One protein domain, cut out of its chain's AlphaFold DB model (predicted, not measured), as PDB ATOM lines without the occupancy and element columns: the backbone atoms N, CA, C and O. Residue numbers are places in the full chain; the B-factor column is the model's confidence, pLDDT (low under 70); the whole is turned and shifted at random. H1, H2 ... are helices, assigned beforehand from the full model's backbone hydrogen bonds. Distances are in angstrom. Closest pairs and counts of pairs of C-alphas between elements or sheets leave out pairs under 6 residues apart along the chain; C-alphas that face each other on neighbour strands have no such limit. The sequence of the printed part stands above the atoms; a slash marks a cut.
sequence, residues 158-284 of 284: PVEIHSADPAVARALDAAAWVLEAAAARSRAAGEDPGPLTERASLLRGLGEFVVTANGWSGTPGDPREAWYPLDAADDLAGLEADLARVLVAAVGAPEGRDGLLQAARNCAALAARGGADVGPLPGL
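Overview. This is residues 158 to 284 of the 284 residues of an uncharacterized protein of Actinomycetales bacterium (UniProt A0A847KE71). Two helical hairpins, H1 with H2 and H3 with H4, are stacked along H1 and H3 into a bundle of four nearly aligned helices, open between H2 and H4, which stay apart. The long link of residues 214 to 235 loops round H1 from one hairpin to the other, and the last residues fold back along H3. The printed part has 127 residues with four named helices, in the order H1, H2, H3, H4, and no named strand; its class is all helix. It is compact, with a radius of gyration of the C-alphas of 14.2 A, and spans 44 by 36 by 24 A.

Arrangement. Start at H1, residues 166 to 189, and go on to H2, residues 194 to 213: they touch, closest at the C-alphas of Ala 176 and Ala 200, 4.2 A apart. This hairpin runs opposite ways at a shallow tilt of 21 degrees. H3, residues 236 to 250, touches H1, closest at the C-alphas of Val 168 and Val 246, 6.4 A apart, at a shallow tilt of 13 degrees, opposite ways. H4, residues 257 to 273, makes a hairpin with H3; their closest C-alphas, Ala 244 and Ala 264, are 4.3 A apart, at a shallow tilt of 22 degrees, opposite ways. H4 is apart from H1 and H2, and H2 is apart from H3. In H1, H2, H3 and H4 every O i to N i+4 pair is within hydrogen-bond range.

Along the chain. Find C-alpha 166 at (18.112, 148.695, 52.528); from there H1 runs 35.0 A to C-alpha 189. H2 measures 28.5 A, H3 21.6 A. H4 runs 24.4 A, ending at C-alpha 273, (42.739, 151.797, 39.747).

Size, cuts and confidence. The C-alphas farthest apart, Gly 190 and Pro 254, are 44.9 A apart. The link from H1 to H2 is tight, H3 to H4 short, H2 to H3 long. The printed part has no cut and ends at the chain's last residue, Leu 284; no printed residue is under 70 in pLDDT.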
ATOM      1  N   PRO A 158      33.814 158.346  53.865       97.00
ATOM      2  CA  PRO A 158      33.183 158.932  55.039       97.00
ATOM      3  C   PRO A 158      33.219 157.950  56.218       97.00
ATOM      4  O   PRO A 158      33.326 156.739  56.037       97.00
ATOM      5  N   VAL A 159      33.106 158.485  57.432       94.56
ATOM      6  CA  VAL A 159      32.979 157.676  58.658       94.56
ATOM      7  C   VAL A 159      31.548 157.192  58.892       94.56
ATOM      8  O   VAL A 159      31.340 156.184  59.559       94.56
ATOM      9  N   GLU A 160      30.571 157.900  58.325       95.25
ATOM     10  CA  GLU A 160      29.139 157.668  58.486       95.25
ATOM     11  C   GLU A 160      28.434 157.946  57.154       95.25
ATOM     12  O   GLU A 160      28.785 158.882  56.433       95.25
ATOM     13  N   ILE A 161      27.423 157.142  56.824       96.75
ATOM     14  CA  ILE A 161      26.532 157.393  55.687       96.75
ATOM     15  C   ILE A 161      25.086 157.215  56.145       96.75
ATOM     16  O   ILE A 161      24.764 156.274  56.864       96.75
ATOM     17  N   HIS A 162      24.196 158.097  55.703       96.81
ATOM     18  CA  HIS A 162      22.766 157.958  55.971       96.81
ATOM     19  C   HIS A 162      22.065 157.536  54.684       96.81
ATOM     20  O   HIS A 162      22.248 158.150  53.638       96.81
ATOM     21  N   SER A 163      21.282 156.466  54.758       97.00
ATOM     22  CA  SER A 163      20.440 156.000  53.661       97.00
ATOM     23  C   SER A 163      19.242 155.261  54.234       97.00
ATOM     24  O   SER A 163      19.407 154.439  55.133       97.00
ATOM     25  N   ALA A 164      18.055 155.529  53.697       96.50
ATOM     26  CA  ALA A 164      16.852 154.750  53.983       96.50
ATOM     27  C   ALA A 164      16.687 153.552  53.027       96.50
ATOM     28  O   ALA A 164      15.720 152.801  53.145       96.50
ATOM     29  N   ASP A 165      17.603 153.375  52.067       97.00
ATOM     30  CA  ASP A 165      17.575 152.265  51.119       97.00
ATOM     31  C   ASP A 165      18.267 151.021  51.717       97.00
ATOM     32  O   ASP A 165      19.492 151.035  51.907       97.00
ATOM     33  N   PRO A 166      17.530 149.924  51.994       97.38
ATOM     34  CA  PRO A 166      18.112 148.695  52.528       97.38
ATOM     35  C   PRO A 166      19.148 148.055  51.592       97.38
ATOM     36  O   PRO A 166      20.019 147.319  52.066       97.38
ATOM     37  N   ALA A 167      19.107 148.349  50.285       97.62
ATOM     38  CA  ALA A 167      20.097 147.857  49.334       97.62
ATOM     39  C   ALA A 167      21.508 148.386  49.638       97.62
ATOM     40  O   ALA A 167      22.477 147.663  49.414       97.62
ATOM     41  N   VAL A 168      21.636 149.591  50.208       98.06
ATOM     42  CA  VAL A 168      22.938 150.170  50.584       98.06
ATOM     43  C   VAL A 168      23.586 149.366  51.708       98.06
ATOM     44  O   VAL A 168      24.730 148.939  51.574       98.06
ATOM     45  N   ALA A 169      22.851 149.108  52.794       98.31
ATOM     46  CA  ALA A 169      23.356 148.316  53.918       98.31
ATOM     47  C   ALA A 169      23.768 146.902  53.481       98.31
ATOM     48  O   ALA A 169      24.855 146.439  53.828       98.31
ATOM     49  N   ARG A 170      22.924 146.245  52.675       98.44
ATOM     50  CA  ARG A 170      23.205 144.914  52.123       98.44
ATOM     51  C   ARG A 170      24.446 144.911  51.228       98.44
ATOM     52  O   ARG A 170      25.272 144.017  51.358       98.44
ATOM     53  N   ALA A 171      24.587 145.887  50.329       98.31
ATOM     54  CA  ALA A 171      25.721 145.952  49.406       98.31
ATOM     55  C   ALA A 171      27.054 146.180  50.133       98.31
ATOM     56  O   ALA A 171      28.050 145.544  49.796       98.31
ATOM     57  N   LEU A 172      27.073 147.039  51.156       98.56
ATOM     58  CA  LEU A 172      28.266 147.294  51.970       98.56
ATOM     59  C   LEU A 172      28.703 146.061  52.757       98.56
ATOM     60  O   LEU A 172      29.889 145.731  52.782       98.56
ATOM     61  N   ASP A 173      27.748 145.369  53.373       98.62
ATOM     62  CA  ASP A 173      28.018 144.152  54.133       98.62
ATOM     63  C   ASP A 173      28.474 143.000  53.218       98.62
ATOM     64  O   ASP A 173      29.461 142.325  53.517       98.62
ATOM     65  N   ALA A 174      27.845 142.846  52.046       98.44
ATOM     66  CA  ALA A 174      28.270 141.891  51.022       98.44
ATOM     67  C   ALA A 174      29.689 142.179  50.505       98.44
ATOM     68  O   ALA A 174      30.510 141.268  50.410       98.44
ATOM     69  N   ALA A 175      30.012 143.442  50.213       98.38
ATOM     70  CA  ALA A 175      31.350 143.831  49.775       98.38
ATOM     71  C   ALA A 175      32.402 143.592  50.868       98.38
ATOM     72  O   ALA A 175      33.474 143.053  50.585       98.38
ATOM     73  N   ALA A 176      32.082 143.911  52.127       98.50
ATOM     74  CA  ALA A 176      32.944 143.600  53.263       98.50
ATOM     75  C   ALA A 176      33.209 142.090  53.378       98.50
ATOM     76  O   ALA A 176      34.357 141.683  53.534       98.50
ATOM     77  N   TRP A 177      32.174 141.256  53.235       98.44
ATOM     78  CA  TRP A 177      32.303 139.795  53.242       98.44
ATOM     79  C   TRP A 177      33.238 139.277  52.138       98.44
ATOM     80  O   TRP A 177      34.128 138.462  52.400       98.44
ATOM     81  N   VAL A 178      33.084 139.776  50.908       98.25
ATOM     82  CA  VAL A 178      33.943 139.403  49.774       98.25
ATOM     83  C   VAL A 178      35.403 139.803  50.023       98.25
ATOM     84  O   VAL A 178      36.312 139.002  49.786       98.25
ATOM     85  N   LEU A 179      35.644 140.999  50.563       98.25
ATOM     86  CA  LEU A 179      36.988 141.483  50.886       98.25
ATOM     87  C   LEU A 179      37.654 140.689  52.014       98.25
ATOM     88  O   LEU A 179      38.857 140.453  51.957       98.25
ATOM     89  N   GLU A 180      36.903 140.225  53.012       98.25
ATOM     90  CA  GLU A 180      37.444 139.336  54.045       98.25
ATOM     91  C   GLU A 180      37.844 137.975  53.492       98.25
ATOM     92  O   GLU A 180      38.892 137.438  53.863       98.25
ATOM     93  N   ALA A 181      37.039 137.422  52.582       97.81
ATOM     94  CA  ALA A 181      37.386 136.191  51.889       97.81
ATOM     95  C   ALA A 181      38.654 136.381  51.040       97.81
ATOM     96  O   ALA A 181      39.560 135.543  51.088       97.81
ATOM     97  N   ALA A 182      38.771 137.502  50.322       97.44
ATOM     98  CA  ALA A 182      39.985 137.860  49.593       97.44
ATOM     99  C   ALA A 182      41.196 138.018  50.534       97.44
ATOM    100  O   ALA A 182      42.238 137.412  50.290       97.44
ATOM    101  N   ALA A 183      41.040 138.716  51.663       97.75
ATOM    102  CA  ALA A 183      42.083 138.882  52.676       97.75
ATOM    103  C   ALA A 183      42.547 137.535  53.257       97.75
ATOM    104  O   ALA A 183      43.742 137.307  53.456       97.75
ATOM    105  N   ALA A 184      41.616 136.610  53.511       97.75
ATOM    106  CA  ALA A 184      41.941 135.264  53.967       97.75
ATOM    107  C   ALA A 184      42.749 134.478  52.918       97.75
ATOM    108  O   ALA A 184      43.695 133.775  53.285       97.75
ATOM    109  N   ARG A 185      42.425 134.628  51.627       97.06
ATOM    110  CA  ARG A 185      43.172 134.003  50.522       97.06
ATOM    111  C   ARG A 185      44.575 134.587  50.368       97.06
ATOM    112  O   ARG A 185      45.522 133.806  50.325       97.06
ATOM    113  N   SER A 186      44.734 135.912  50.403       97.12
ATOM    114  CA  SER A 186      46.057 136.560  50.397       97.12
ATOM    115  C   SER A 186      46.919 136.096  51.573       97.12
ATOM    116  O   SER A 186      48.073 135.715  51.386       97.12
ATOM    117  N   ARG A 187      46.341 135.985  52.780       97.88
ATOM    118  CA  ARG A 187      47.054 135.426  53.943       97.88
ATOM    119  C   ARG A 187      47.516 133.987  53.704       97.88
ATOM    120  O   ARG A 187      48.641 133.647  54.060       97.88
ATOM    121  N   ALA A 188      46.667 133.141  53.122       97.69
ATOM    122  CA  ALA A 188      47.024 131.759  52.796       97.69
ATOM    123  C   ALA A 188      48.115 131.671  51.711       97.69
ATOM    124  O   ALA A 188      48.906 130.730  51.724       97.69
ATOM    125  N   ALA A 189      48.182 132.660  50.814       97.62
ATOM    126  CA  ALA A 189      49.216 132.796  49.791       97.62
ATOM    127  C   ALA A 189      50.531 133.425  50.305       97.62
ATOM    128  O   ALA A 189      51.527 133.420  49.584       97.62
ATOM    129  N   GLY A 190      50.571 133.933  51.544       97.62
ATOM    130  CA  GLY A 190      51.739 134.622  52.109       97.62
ATOM    131  C   GLY A 190      51.876 136.089  51.679       97.62
ATOM    132  O   GLY A 190      52.945 136.675  51.844       97.62
ATOM    133  N   GLU A 191      50.811 136.675  51.140       97.94
ATOM    134  CA  GLU A 191      50.704 138.093  50.791       97.94
ATOM    135  C   GLU A 191      50.223 138.915  51.999       97.94
ATOM    136  O   GLU A 191      49.697 138.360  52.967       97.94
ATOM    137  N   ASP A 192      50.384 140.242  51.947       97.31
ATOM    138  CA  ASP A 192      49.884 141.147  52.987       97.31
ATOM    139  C   ASP A 192      48.357 141.343  52.866       97.31
ATOM    140  O   ASP A 192      47.895 141.981  51.918       97.31
ATOM    141  N   PRO A 193      47.543 140.839  53.819       97.38
ATOM    142  CA  PRO A 193      46.095 141.008  53.789       97.38
ATOM    143  C   PRO A 193      45.639 142.349  54.391       97.38
ATOM    144  O   PRO A 193      44.429 142.580  54.493       97.38
ATOM    145  N   GLY A 194      46.568 143.191  54.865       97.69
ATOM    146  CA  GLY A 194      46.299 144.425  55.605       97.69
ATOM    147  C   GLY A 194      45.316 145.359  54.897       97.69
ATOM    148  O   GLY A 194      44.250 145.615  55.460       97.69
ATOM    149  N   PRO A 195      45.591 145.788  53.650       96.81
ATOM    150  CA  PRO A 195      44.709 146.699  52.918       96.81
ATOM    151  C   PRO A 195      43.283 146.158  52.720       96.81
ATOM    152  O   PRO A 195      42.309 146.890  52.884       96.81
ATOM    153  N   LEU A 196      43.144 144.861  52.423       97.44
ATOM    154  CA  LEU A 196      41.838 144.214  52.245       97.44
ATOM    155  C   LEU A 196      41.059 144.137  53.564       97.44
ATOM    156  O   LEU A 196      39.856 144.382  53.594       97.44
ATOM    157  N   THR A 197      41.755 143.837  54.663       98.38
ATOM    158  CA  THR A 197      41.158 143.768  56.005       98.38
ATOM    159  C   THR A 197      40.680 145.146  56.469       98.38
ATOM    160  O   THR A 197      39.577 145.270  57.001       98.38
ATOM    161  N   GLU A 198      41.483 146.189  56.246       97.75
ATOM    162  CA  GLU A 198      41.118 147.570  56.568       97.75
ATOM    163  C   GLU A 198      39.892 148.017  55.766       97.75
ATOM    164  O   GLU A 198      38.914 148.498  56.344       97.75
ATOM    165  N   ARG A 199      39.890 147.772  54.449       97.81
ATOM    166  CA  ARG A 199      38.751 148.092  53.583       97.81
ATOM    167  C   ARG A 199      37.480 147.363  54.020       97.81
ATOM    168  O   ARG A 199      36.439 148.003  54.149       97.81
ATOM    169  N   ALA A 200      37.562 146.064  54.301       98.38
ATOM    170  CA  ALA A 200      36.422 145.288  54.783       98.38
ATOM    171  C   ALA A 200      35.859 145.840  56.101       98.38
ATOM    172  O   ALA A 200      34.645 145.985  56.247       98.38
ATOM    173  N   SER A 201      36.735 146.200  57.047       98.25
ATOM    174  CA  SER A 201      36.329 146.786  58.327       98.25
ATOM    175  C   SER A 201      35.609 148.122  58.145       98.25
ATOM    176  O   SER A 201      34.612 148.371  58.822       98.25
ATOM    177  N   LEU A 202      36.094 148.974  57.238       98.12
ATOM    178  CA  LEU A 202      35.462 150.255  56.925       98.12
ATOM    179  C   LEU A 202      34.069 150.059  56.313       98.12
ATOM    180  O   LEU A 202      33.103 150.644  56.800       98.12
ATOM    181  N   LEU A 203      33.941 149.201  55.294       98.44
ATOM    182  CA  LEU A 203      32.651 148.941  54.643       98.44
ATOM    183  C   LEU A 203      31.641 148.305  55.605       98.44
ATOM    184  O   LEU A 203      30.478 148.713  55.624       98.44
ATOM    185  N   ARG A 204      32.078 147.384  56.472       98.25
ATOM    186  CA  ARG A 204      31.212 146.830  57.519       98.25
ATOM    187  C   ARG A 204      30.769 147.888  58.523       98.25
ATOM    188  O   ARG A 204      29.604 147.889  58.910       98.25
ATOM    189  N   GLY A 205      31.672 148.777  58.935       98.19
ATOM    190  CA  GLY A 205      31.343 149.893  59.821       98.19
ATOM    191  C   GLY A 205      30.245 150.782  59.234       98.19
ATOM    192  O   GLY A 205      29.269 151.080  59.918       98.19
ATOM    193  N   LEU A 206      30.352 151.120  57.945       98.50
ATOM    194  CA  LEU A 206      29.315 151.867  57.229       98.50
ATOM    195  C   LEU A 206      27.990 151.095  57.145       98.50
ATOM    196  O   LEU A 206      26.935 151.668  57.408       98.50
ATOM    197  N   GLY A 207      28.032 149.797  56.828       98.19
ATOM    198  CA  GLY A 207      26.843 148.940  56.797       98.19
ATOM    199  C   GLY A 207      26.126 148.861  58.152       98.19
ATOM    200  O   GLY A 207      24.910 149.043  58.208       98.19
ATOM    201  N   GLU A 208      26.871 148.657  59.247       98.25
ATOM    202  CA  GLU A 208      26.341 148.647  60.621       98.25
ATOM    203  C   GLU A 208      25.723 149.997  61.002       98.25
ATOM    204  O   GLU A 208      24.655 150.046  61.621       98.25
ATOM    205  N   PHE A 209      26.363 151.101  60.608       98.31
ATOM    206  CA  PHE A 209      25.833 152.435  60.856       98.31
ATOM    207  C   PHE A 209      24.472 152.631  60.173       98.31
ATOM    208  O   PHE A 209      23.523 153.055  60.834       98.31
ATOM    209  N   VAL A 210      24.330 152.250  58.894       98.06
ATOM    210  CA  VAL A 210      23.055 152.364  58.158       98.06
ATOM    211  C   VAL A 210      21.944 151.570  58.843       98.06
ATOM    212  O   VAL A 210      20.866 152.114  59.094       98.06
ATOM    213  N   VAL A 211      22.175 150.297  59.182       98.38
ATOM    214  CA  VAL A 211      21.131 149.470  59.818       98.38
ATOM    215  C   VAL A 211      20.797 149.935  61.234       98.38
ATOM    216  O   VAL A 211      19.644 149.827  61.649       98.38
ATOM    217  N   THR A 212      21.766 150.476  61.978       98.12
ATOM    218  CA  THR A 212      21.539 151.018  63.324       98.12
ATOM    219  C   THR A 212      20.740 152.315  63.261       98.12
ATOM    220  O   THR A 212      19.745 152.448  63.973       98.12
ATOM    221  N   ALA A 213      21.112 153.240  62.371       97.06
ATOM    222  CA  ALA A 213      20.427 154.520  62.194       97.06
ATOM    223  C   ALA A 213      18.954 154.347  61.784       97.06
ATOM    224  O   ALA A 213      18.100 155.121  62.213       97.06
ATOM    225  N   ASN A 214      18.642 153.302  61.011       97.44
ATOM    226  CA  ASN A 214      17.274 152.974  60.602       97.44
ATOM    227  C   ASN A 214      16.529 152.040  61.579       97.44
ATOM    228  O   ASN A 214      15.365 151.712  61.347       97.44
ATOM    229  N   GLY A 215      17.173 151.583  62.658       98.06
ATOM    230  CA  GLY A 215      16.573 150.648  63.618       98.06
ATOM    231  C   GLY A 215      16.310 149.246  63.054       98.06
ATOM    232  O   GLY A 215      15.451 148.533  63.568       98.06
ATOM    233  N   TRP A 216      17.020 148.846  61.996       98.50
ATOM    234  CA  TRP A 216      16.901 147.518  61.390       98.50
ATOM    235  C   TRP A 216      17.746 146.464  62.105       98.50
ATOM    236  O   TRP A 216      17.348 145.300  62.115       98.50
ATOM    237  N   SER A 217      18.868 146.861  62.719       98.00
ATOM    238  CA  SER A 217      19.828 145.944  63.353       98.00
ATOM    239  C   SER A 217      19.144 145.003  64.356       98.00
ATOM    240  O   SER A 217      18.485 145.444  65.300       98.00
ATOM    241  N   GLY A 218      19.263 143.690  64.128       96.12
ATOM    242  CA  GLY A 218      18.667 142.655  64.988       96.12
ATOM    243  C   GLY A 218      17.146 142.479  64.859       96.12
ATOM    244  O   GLY A 218      16.545 141.746  65.647       96.12
ATOM    245  N   THR A 219      16.512 143.123  63.879       97.94
ATOM    246  CA  THR A 219      15.082 142.968  63.573       97.94
ATOM    247  C   THR A 219      14.874 142.102  62.323       97.94
ATOM    248  O   THR A 219      15.803 141.926  61.537       97.94
ATOM    249  N   PRO A 220      13.650 141.609  62.050       97.44
ATOM    250  CA  PRO A 220      13.338 140.961  60.771       97.44
ATOM    251  C   PRO A 220      13.498 141.863  59.534       97.44
ATOM    252  O   PRO A 220      13.397 141.364  58.418       97.44
ATOM    253  N   GLY A 221      13.679 143.177  59.722       96.62
ATOM    254  CA  GLY A 221      13.936 144.143  58.654       96.62
ATOM    255  C   GLY A 221      15.421 144.382  58.362       96.62
ATOM    256  O   GLY A 221      15.712 145.197  57.493       96.62
ATOM    257  N   ASP A 222      16.347 143.719  59.067       98.38
ATOM    258  CA  ASP A 222      17.782 143.787  58.766       98.38
ATOM    259  C   ASP A 222      18.052 143.193  57.371       98.38
ATOM    260  O   ASP A 222      17.783 142.008  57.157       98.38
ATOM    261  N   PRO A 223      18.543 143.982  56.397       98.12
ATOM    262  CA  PRO A 223      18.729 143.500  55.032       98.12
ATOM    263  C   PRO A 223      20.006 142.666  54.852       98.12
ATOM    264  O   PRO A 223      20.250 142.166  53.750       98.12
ATOM    265  N   ARG A 224      20.834 142.554  55.899       98.12
ATOM    266  CA  ARG A 224      22.094 141.811  55.876       98.12
ATOM    267  C   ARG A 224      21.864 140.311  55.995       98.12
ATOM    268  O   ARG A 224      20.933 139.846  56.649       98.12
ATOM    269  N   GLU A 225      22.750 139.545  55.376       97.75
ATOM    270  CA  GLU A 225      22.696 138.087  55.356       97.75
ATOM    271  C   GLU A 225      23.835 137.480  56.178       97.75
ATOM    272  O   GLU A 225      24.902 138.061  56.349       97.75
ATOM    273  N   ALA A 226      23.618 136.267  56.689       96.50
ATOM    274  CA  ALA A 226      24.649 135.545  57.434       96.50
ATOM    275  C   ALA A 226      25.845 135.122  56.553       96.50
ATOM    276  O   ALA A 226      26.902 134.783  57.083       96.50
ATOM    277  N   TRP A 227      25.656 135.079  55.232       96.94
ATOM    278  CA  TRP A 227      26.679 134.779  54.235       96.94
ATOM    279  C   TRP A 227      26.268 135.360  52.881       96.94
ATOM    280  O   TRP A 227      25.078 135.473  52.598       96.94
ATOM    281  N   TYR A 228      27.254 135.654  52.031       97.00
ATOM    282  CA  TYR A 228      27.037 136.089  50.650       97.00
ATOM    283  C   TYR A 228      27.800 135.193  49.666       97.00
ATOM    284  O   TYR A 228      28.823 134.604  50.042       97.00
ATOM    285  N   PRO A 229      27.335 135.083  48.407       95.00
ATOM    286  CA  PRO A 229      28.103 134.458  47.334       95.00
ATOM    287  C   PRO A 229      29.478 135.121  47.163       95.00
ATOM    288  O   PRO A 229      29.615 136.334  47.308       95.00
ATOM    289  N   LEU A 230      30.497 134.320  46.840       93.88
ATOM    290  CA  LEU A 230      31.886 134.777  46.674       93.88
ATOM    291  C   LEU A 230      32.284 134.961  45.205       93.88
ATOM    292  O   LEU A 230      33.471 135.038  44.897       93.88
ATOM    293  N   ASP A 231      31.311 135.040  44.299       87.62
ATOM    294  CA  ASP A 231      31.553 135.092  42.852       87.62
ATOM    295  C   ASP A 231      32.392 136.321  42.449       87.62
ATOM    296  O   ASP A 231      33.169 136.260  41.502       87.62
ATOM    297  N   ALA A 232      32.296 137.413  43.216       81.69
ATOM    298  CA  ALA A 232      33.056 138.648  43.010       81.69
ATOM    299  C   ALA A 232      34.450 138.651  43.669       81.69
ATOM    300  O   ALA A 232      35.191 139.621  43.544       81.69
ATOM    301  N   ALA A 233      34.837 137.600  44.397       84.06
ATOM    302  CA  ALA A 233      36.085 137.620  45.162       84.06
ATOM    303  C   ALA A 233      37.335 137.656  44.265       84.06
ATOM    304  O   ALA A 233      38.401 138.082  44.715       84.06
ATOM    305  N   ASP A 234      37.204 137.220  43.013       90.62
ATOM    306  CA  ASP A 234      38.276 137.239  42.017       90.62
ATOM    307  C   ASP A 234      38.255 138.518  41.148       90.62
ATOM    308  O   ASP A 234      39.175 138.733  40.364       90.62
ATOM    309  N   ASP A 235      37.249 139.389  41.325       96.19
ATOM    310  CA  ASP A 235      37.097 140.679  40.638       96.19
ATOM    311  C   ASP A 235      36.754 141.804  41.633       96.19
ATOM    312  O   ASP A 235      35.636 142.320  41.708       96.19
ATOM    313  N   LEU A 236      37.748 142.192  42.436       97.31
ATOM    314  CA  LEU A 236      37.585 143.258  43.432       97.31
ATOM    315  C   LEU A 236      37.344 144.636  42.797       97.31
ATOM    316  O   LEU A 236      36.717 145.494  43.414       97.31
ATOM    317  N   ALA A 237      37.833 144.858  41.576       97.56
ATOM    318  CA  ALA A 237      37.618 146.108  40.861       97.56
ATOM    319  C   ALA A 237      36.155 146.220  40.392       97.56
ATOM    320  O   ALA A 237      35.530 147.265  40.581       97.56
ATOM    321  N   GLY A 238      35.585 145.126  39.875       97.44
ATOM    322  CA  GLY A 238      34.157 145.005  39.581       97.44
ATOM    323  C   GLY A 238      33.281 145.164  40.826       97.44
ATOM    324  O   GLY A 238      32.296 145.895  40.789       97.44
ATOM    325  N   LEU A 239      33.679 144.588  41.966       97.88
ATOM    326  CA  LEU A 239      32.971 144.777  43.241       97.88
ATOM    327  C   LEU A 239      32.846 146.262  43.632       97.88
ATOM    328  O   LEU A 239      31.769 146.717  44.023       97.88
ATOM    329  N   GLU A 240      33.935 147.027  43.530       98.31
ATOM    330  CA  GLU A 240      33.932 148.460  43.843       98.31
ATOM    331  C   GLU A 240      33.097 149.263  42.821       98.31
ATOM    332  O   GLU A 240      32.394 150.206  43.195       98.31
ATOM    333  N   ALA A 241      33.087 148.860  41.543       98.25
ATOM    334  CA  ALA A 241      32.215 149.445  40.520       98.25
ATOM    335  C   ALA A 241      30.722 149.211  40.820       98.25
ATOM    336  O   ALA A 241      29.906 150.134  40.728       98.25
ATOM    337  N   ASP A 242      30.360 147.990  41.210       97.94
ATOM    338  CA  ASP A 242      29.002 147.614  41.604       97.94
ATOM    339  C   ASP A 242      28.541 148.419  42.825       97.94
ATOM    340  O   ASP A 242      27.438 148.979  42.832       97.94
ATOM    341  N   LEU A 243      29.411 148.543  43.830       98.31
ATOM    342  CA  LEU A 243      29.134 149.319  45.032       98.31
ATOM    343  C   LEU A 243      28.946 150.809  44.713       98.31
ATOM    344  O   LEU A 243      28.006 151.426  45.220       98.31
ATOM    345  N   ALA A 244      29.762 151.381  43.821       98.50
ATOM    346  CA  ALA A 244      29.583 152.757  43.357       98.50
ATOM    347  C   ALA A 244      28.192 152.976  42.732       98.50
ATOM    348  O   ALA A 244      27.533 153.971  43.041       98.50
ATOM    349  N   ARG A 245      27.697 152.034  41.912       98.25
ATOM    350  CA  ARG A 245      26.353 152.119  41.305       98.25
ATOM    351  C   ARG A 245      25.234 152.088  42.342       98.25
ATOM    352  O   ARG A 245      24.309 152.897  42.249       98.25
ATOM    353  N   VAL A 246      25.323 151.197  43.332       98.06
ATOM    354  CA  VAL A 246      24.341 151.125  44.429       98.06
ATOM    355  C   VAL A 246      24.322 152.431  45.226       98.06
ATOM    356  O   VAL A 246      23.253 152.974  45.496       98.06
ATOM    357  N   LEU A 247      25.496 152.976  45.552       98.38
ATOM    358  CA  LEU A 247      25.608 154.219  46.315       98.38
ATOM    359  C   LEU A 247      25.053 155.424  45.540       98.38
ATOM    360  O   LEU A 247      24.307 156.213  46.119       98.38
ATOM    361  N   VAL A 248      25.329 155.541  44.234       98.12
ATOM    362  CA  VAL A 248      24.759 156.602  43.376       98.12
ATOM    363  C   VAL A 248      23.231 156.515  43.312       98.12
ATOM    364  O   VAL A 248      22.563 157.546  43.400       98.12
ATOM    365  N   ALA A 249      22.653 155.312  43.205       96.88
ATOM    366  CA  ALA A 249      21.196 155.141  43.153       96.88
ATOM    367  C   ALA A 249      20.484 155.764  44.373       96.88
ATOM    368  O   ALA A 249      19.406 156.357  44.229       96.88
ATOM    369  N   ALA A 250      21.124 155.687  45.545       96.75
ATOM    370  CA  ALA A 250      20.591 156.138  46.828       96.75
ATOM    371  C   ALA A 250      20.706 157.660  47.087       96.75
ATOM    372  O   ALA A 250      20.042 158.166  47.988       96.75
ATOM    373  N   VAL A 251      21.474 158.418  46.290       96.94
ATOM    374  CA  VAL A 251      21.739 159.869  46.488       96.94
ATOM    375  C   VAL A 251      20.481 160.754  46.419       96.94
ATOM    376  O   VAL A 251      20.488 161.885  46.903       96.94
ATOM    377  N   GLY A 252      19.377 160.277  45.832       86.81
ATOM    378  CA  GLY A 252      18.189 161.106  45.568       86.81
ATOM    379  C   GLY A 252      17.600 161.806  46.807       86.81
ATOM    380  O   GLY A 252      17.069 162.914  46.694       86.81
ATOM    381  N   ALA A 253      17.730 161.215  47.998       90.12
ATOM    382  CA  ALA A 253      17.317 161.858  49.243       90.12
ATOM    383  C   ALA A 253      18.322 162.955  49.671       90.12
ATOM    384  O   ALA A 253      19.528 162.748  49.571       90.12
ATOM    385  N   PRO A 254      17.872 164.128  50.161       91.00
ATOM    386  CA  PRO A 254      18.786 165.156  50.678       91.00
ATOM    387  C   PRO A 254      19.591 164.690  51.897       91.00
ATOM    388  O   PRO A 254      20.753 165.051  52.062       91.00
ATOM    389  N   GLU A 255      18.972 163.884  52.756       92.75
ATOM    390  CA  GLU A 255      19.603 163.362  53.963       92.75
ATOM    391  C   GLU A 255      20.647 162.296  53.600       92.75
ATOM    392  O   GLU A 255      20.340 161.331  52.908       92.75
ATOM    393  N   GLY A 256      21.897 162.492  54.036       94.31
ATOM    394  CA  GLY A 256      23.004 161.563  53.764       94.31
ATOM    395  C   GLY A 256      23.641 161.660  52.379       94.31
ATOM    396  O   GLY A 256      24.601 160.933  52.109       94.31
ATOM    397  N   ARG A 257      23.159 162.572  51.525       96.44
ATOM    398  CA  ARG A 257      23.607 162.744  50.137       96.44
ATOM    399  C   ARG A 257      25.124 162.853  49.998       96.44
ATOM    400  O   ARG A 257      25.716 162.143  49.187       96.44
ATOM    401  N   ASP A 258      25.746 163.705  50.810       97.06
ATOM    402  CA  ASP A 258      27.187 163.965  50.751       97.06
ATOM    403  C   ASP A 258      28.002 162.713  51.088       97.06
ATOM    404  O   ASP A 258      28.940 162.374  50.367       97.06
ATOM    405  N   GLY A 259      27.604 161.980  52.134       97.62
ATOM    406  CA  GLY A 259      28.253 160.730  52.529       97.62
ATOM    407  C   GLY A 259      28.126 159.652  51.450       97.62
ATOM    408  O   GLY A 259      29.116 159.014  51.093       97.62
ATOM    409  N   LEU A 260      26.933 159.487  50.868       98.19
ATOM    410  CA  LEU A 260      26.701 158.540  49.771       98.19
ATOM    411  C   LEU A 260      27.533 158.881  48.530       98.19
ATOM    412  O   LEU A 260      28.203 158.005  47.984       98.19
ATOM    413  N   LEU A 261      27.546 160.150  48.111       98.19
ATOM    414  CA  LEU A 261      28.345 160.608  46.973       98.19
ATOM    415  C   LEU A 261      29.848 160.437  47.231       98.19
ATOM    416  O   LEU A 261      30.587 159.979  46.359       98.19
ATOM    417  N   GLN A 262      30.318 160.787  48.426       98.31
ATOM    418  CA  GLN A 262      31.720 160.634  48.794       98.31
ATOM    419  C   GLN A 262      32.146 159.157  48.773       98.31
ATOM    420  O   GLN A 262      33.188 158.829  48.197       98.31
ATOM    421  N   ALA A 263      31.321 158.262  49.321       98.50
ATOM    422  CA  ALA A 263      31.557 156.824  49.266       98.50
ATOM    423  C   ALA A 263      31.538 156.295  47.820       98.50
ATOM    424  O   ALA A 263      32.451 155.567  47.434       98.50
ATOM    425  N   ALA A 264      30.568 156.710  46.996       98.62
ATOM    426  CA  ALA A 264      30.476 156.303  45.593       98.62
ATOM    427  C   ALA A 264      31.732 156.684  44.796       98.62
ATOM    428  O   ALA A 264      32.293 155.856  44.079       98.62
ATOM    429  N   ARG A 265      32.221 157.918  44.972       98.56
ATOM    430  CA  ARG A 265      33.447 158.413  44.330       98.56
ATOM    431  C   ARG A 265      34.690 157.650  44.777       98.56
ATOM    432  O   ARG A 265      35.551 157.370  43.949       98.56
ATOM    433  N   ASN A 266      34.788 157.312  46.064       98.56
ATOM    434  CA  ASN A 266      35.880 156.485  46.576       98.56
ATOM    435  C   ASN A 266      35.882 155.090  45.917       98.56
ATOM    436  O   ASN A 266      36.924 154.663  45.425       98.56
ATOM    437  N   CYS A 267      34.722 154.430  45.841       98.69
ATOM    438  CA  CYS A 267      34.587 153.117  45.199       98.69
ATOM    439  C   CYS A 267      34.903 153.191  43.693       98.69
ATOM    440  O   CYS A 267      35.671 152.389  43.176       98.69
ATOM    441  N   ALA A 268      34.407 154.213  42.991       98.62
ATOM    442  CA  ALA A 268      34.680 154.406  41.565       98.62
ATOM    443  C   ALA A 268      36.171 154.646  41.264       98.62
ATOM    444  O   ALA A 268      36.694 154.122  40.282       98.62
ATOM    445  N   ALA A 269      36.879 155.390  42.121       98.50
ATOM    446  CA  ALA A 269      38.326 155.560  41.998       98.50
ATOM    447  C   ALA A 269      39.082 154.238  42.234       98.50
ATOM    448  O   ALA A 269      40.015 153.918  41.502       98.50
ATOM    449  N   LEU A 270      38.670 153.436  43.223       98.19
ATOM    450  CA  LEU A 270      39.251 152.110  43.460       98.19
ATOM    451  C   LEU A 270      39.003 151.151  42.285       98.19
ATOM    452  O   LEU A 270      39.936 150.469  41.862       98.19
ATOM    453  N   ALA A 271      37.795 151.154  41.716       98.31
ATOM    454  CA  ALA A 271      37.461 150.383  40.521       98.31
ATOM    455  C   ALA A 271      38.365 150.763  39.336       98.31
ATOM    456  O   ALA A 271      39.004 149.890  38.745       98.31
ATOM    457  N   ALA A 272      38.510 152.064  39.060       97.75
ATOM    458  CA  ALA A 272      39.367 152.568  37.988       97.75
ATOM    459  C   ALA A 272      40.849 152.196  38.189       97.75
ATOM    460  O   ALA A 272      41.508 151.767  37.242       97.75
ATOM    461  N   ARG A 273      41.374 152.271  39.424       97.00
ATOM    462  CA  ARG A 273      42.739 151.797  39.747       97.00
ATOM    463  C   ARG A 273      42.930 150.310  39.495       97.00
ATOM    464  O   ARG A 273      44.019 149.896  39.106       97.00
ATOM    465  N   GLY A 274      41.891 149.518  39.744       96.50
ATOM    466  CA  GLY A 274      41.858 148.091  39.445       96.50
ATOM    467  C   GLY A 274      41.611 147.771  37.967       96.50
ATOM    468  O   GLY A 274      41.598 146.597  37.608       96.50
ATOM    469  N   GLY A 275      41.426 148.784  37.112       96.69
ATOM    470  CA  GLY A 275      41.167 148.625  35.680       96.69
ATOM    471  C   GLY A 275      39.724 148.258  35.324       96.69
ATOM    472  O   GLY A 275      39.469 147.905  34.174       96.69
ATOM    473  N   ALA A 276      38.784 148.329  36.271       97.00
ATOM    474  CA  ALA A 276      37.369 148.106  35.997       97.00
ATOM    475  C   ALA A 276      36.679 149.382  35.502       97.00
ATOM    476  O   ALA A 276      36.936 150.485  35.990       97.00
ATOM    477  N   ASP A 277      35.752 149.208  34.562       94.62
ATOM    478  CA  ASP A 277      34.796 150.243  34.180       94.62
ATOM    479  C   ASP A 277      33.636 150.257  35.187       94.62
ATOM    480  O   ASP A 277      33.050 149.220  35.504       94.62
ATOM    481  N   VAL A 278      33.281 151.447  35.670       93.94
ATOM    482  CA  VAL A 278      32.139 151.640  36.575       93.94
ATOM    483  C   VAL A 278      30.810 151.352  35.862       93.94
ATOM    484  O   VAL A 278      29.792 151.112  36.518       93.94
ATOM    485  N   GLY A 279      30.815 151.328  34.526       93.00
ATOM    486  CA  GLY A 279      29.653 151.043  33.697       93.00
ATOM    487  C   GLY A 279      28.594 152.153  33.769       93.00
ATOM    488  O   GLY A 279      28.869 153.260  34.239       93.00
ATOM    489  N   PRO A 280      27.365 151.891  33.286       92.38
ATOM    490  CA  PRO A 280      26.290 152.874  33.342       92.38
ATOM    491  C   PRO A 280      25.884 153.136  34.797       92.38
ATOM    492  O   PRO A 280      25.443 152.235  35.516       92.38
ATOM    493  N   LEU A 281      26.038 154.386  35.229       95.31
ATOM    494  CA  LEU A 281      25.595 154.851  36.538       95.31
ATOM    495  C   LEU A 281      24.115 155.269  36.467       95.31
ATOM    496  O   LEU A 281      23.694 155.821  35.452       95.31
ATOM    497  N   PRO A 282      23.315 155.068  37.528       90.94
ATOM    498  CA  PRO A 282      21.913 155.483  37.545       90.94
ATOM    499  C   PRO A 282      21.733 156.969  37.199       90.94
ATOM    500  O   PRO A 282      22.165 157.840  37.950       90.94
ATOM    501  N   GLY A 283      21.062 157.243  36.077       83.88
ATOM    502  CA  GLY A 283      20.813 158.595  35.567       83.88
ATOM    503  C   GLY A 283      21.691 159.017  34.382       83.88
ATOM    504  O   GLY A 283      21.389 160.046  33.787       83.88
ATOM    505  N   LEU A 284      22.722 158.240  34.021       86.31
ATOM    506  CA  LEU A 284      23.597 158.456  32.857       86.31
ATOM    507  C   LEU A 284      23.402 157.415  31.750       86.31
ATOM    508  O   LEU A 284      23.017 156.266  32.066       86.31
TER     509      LEU A 284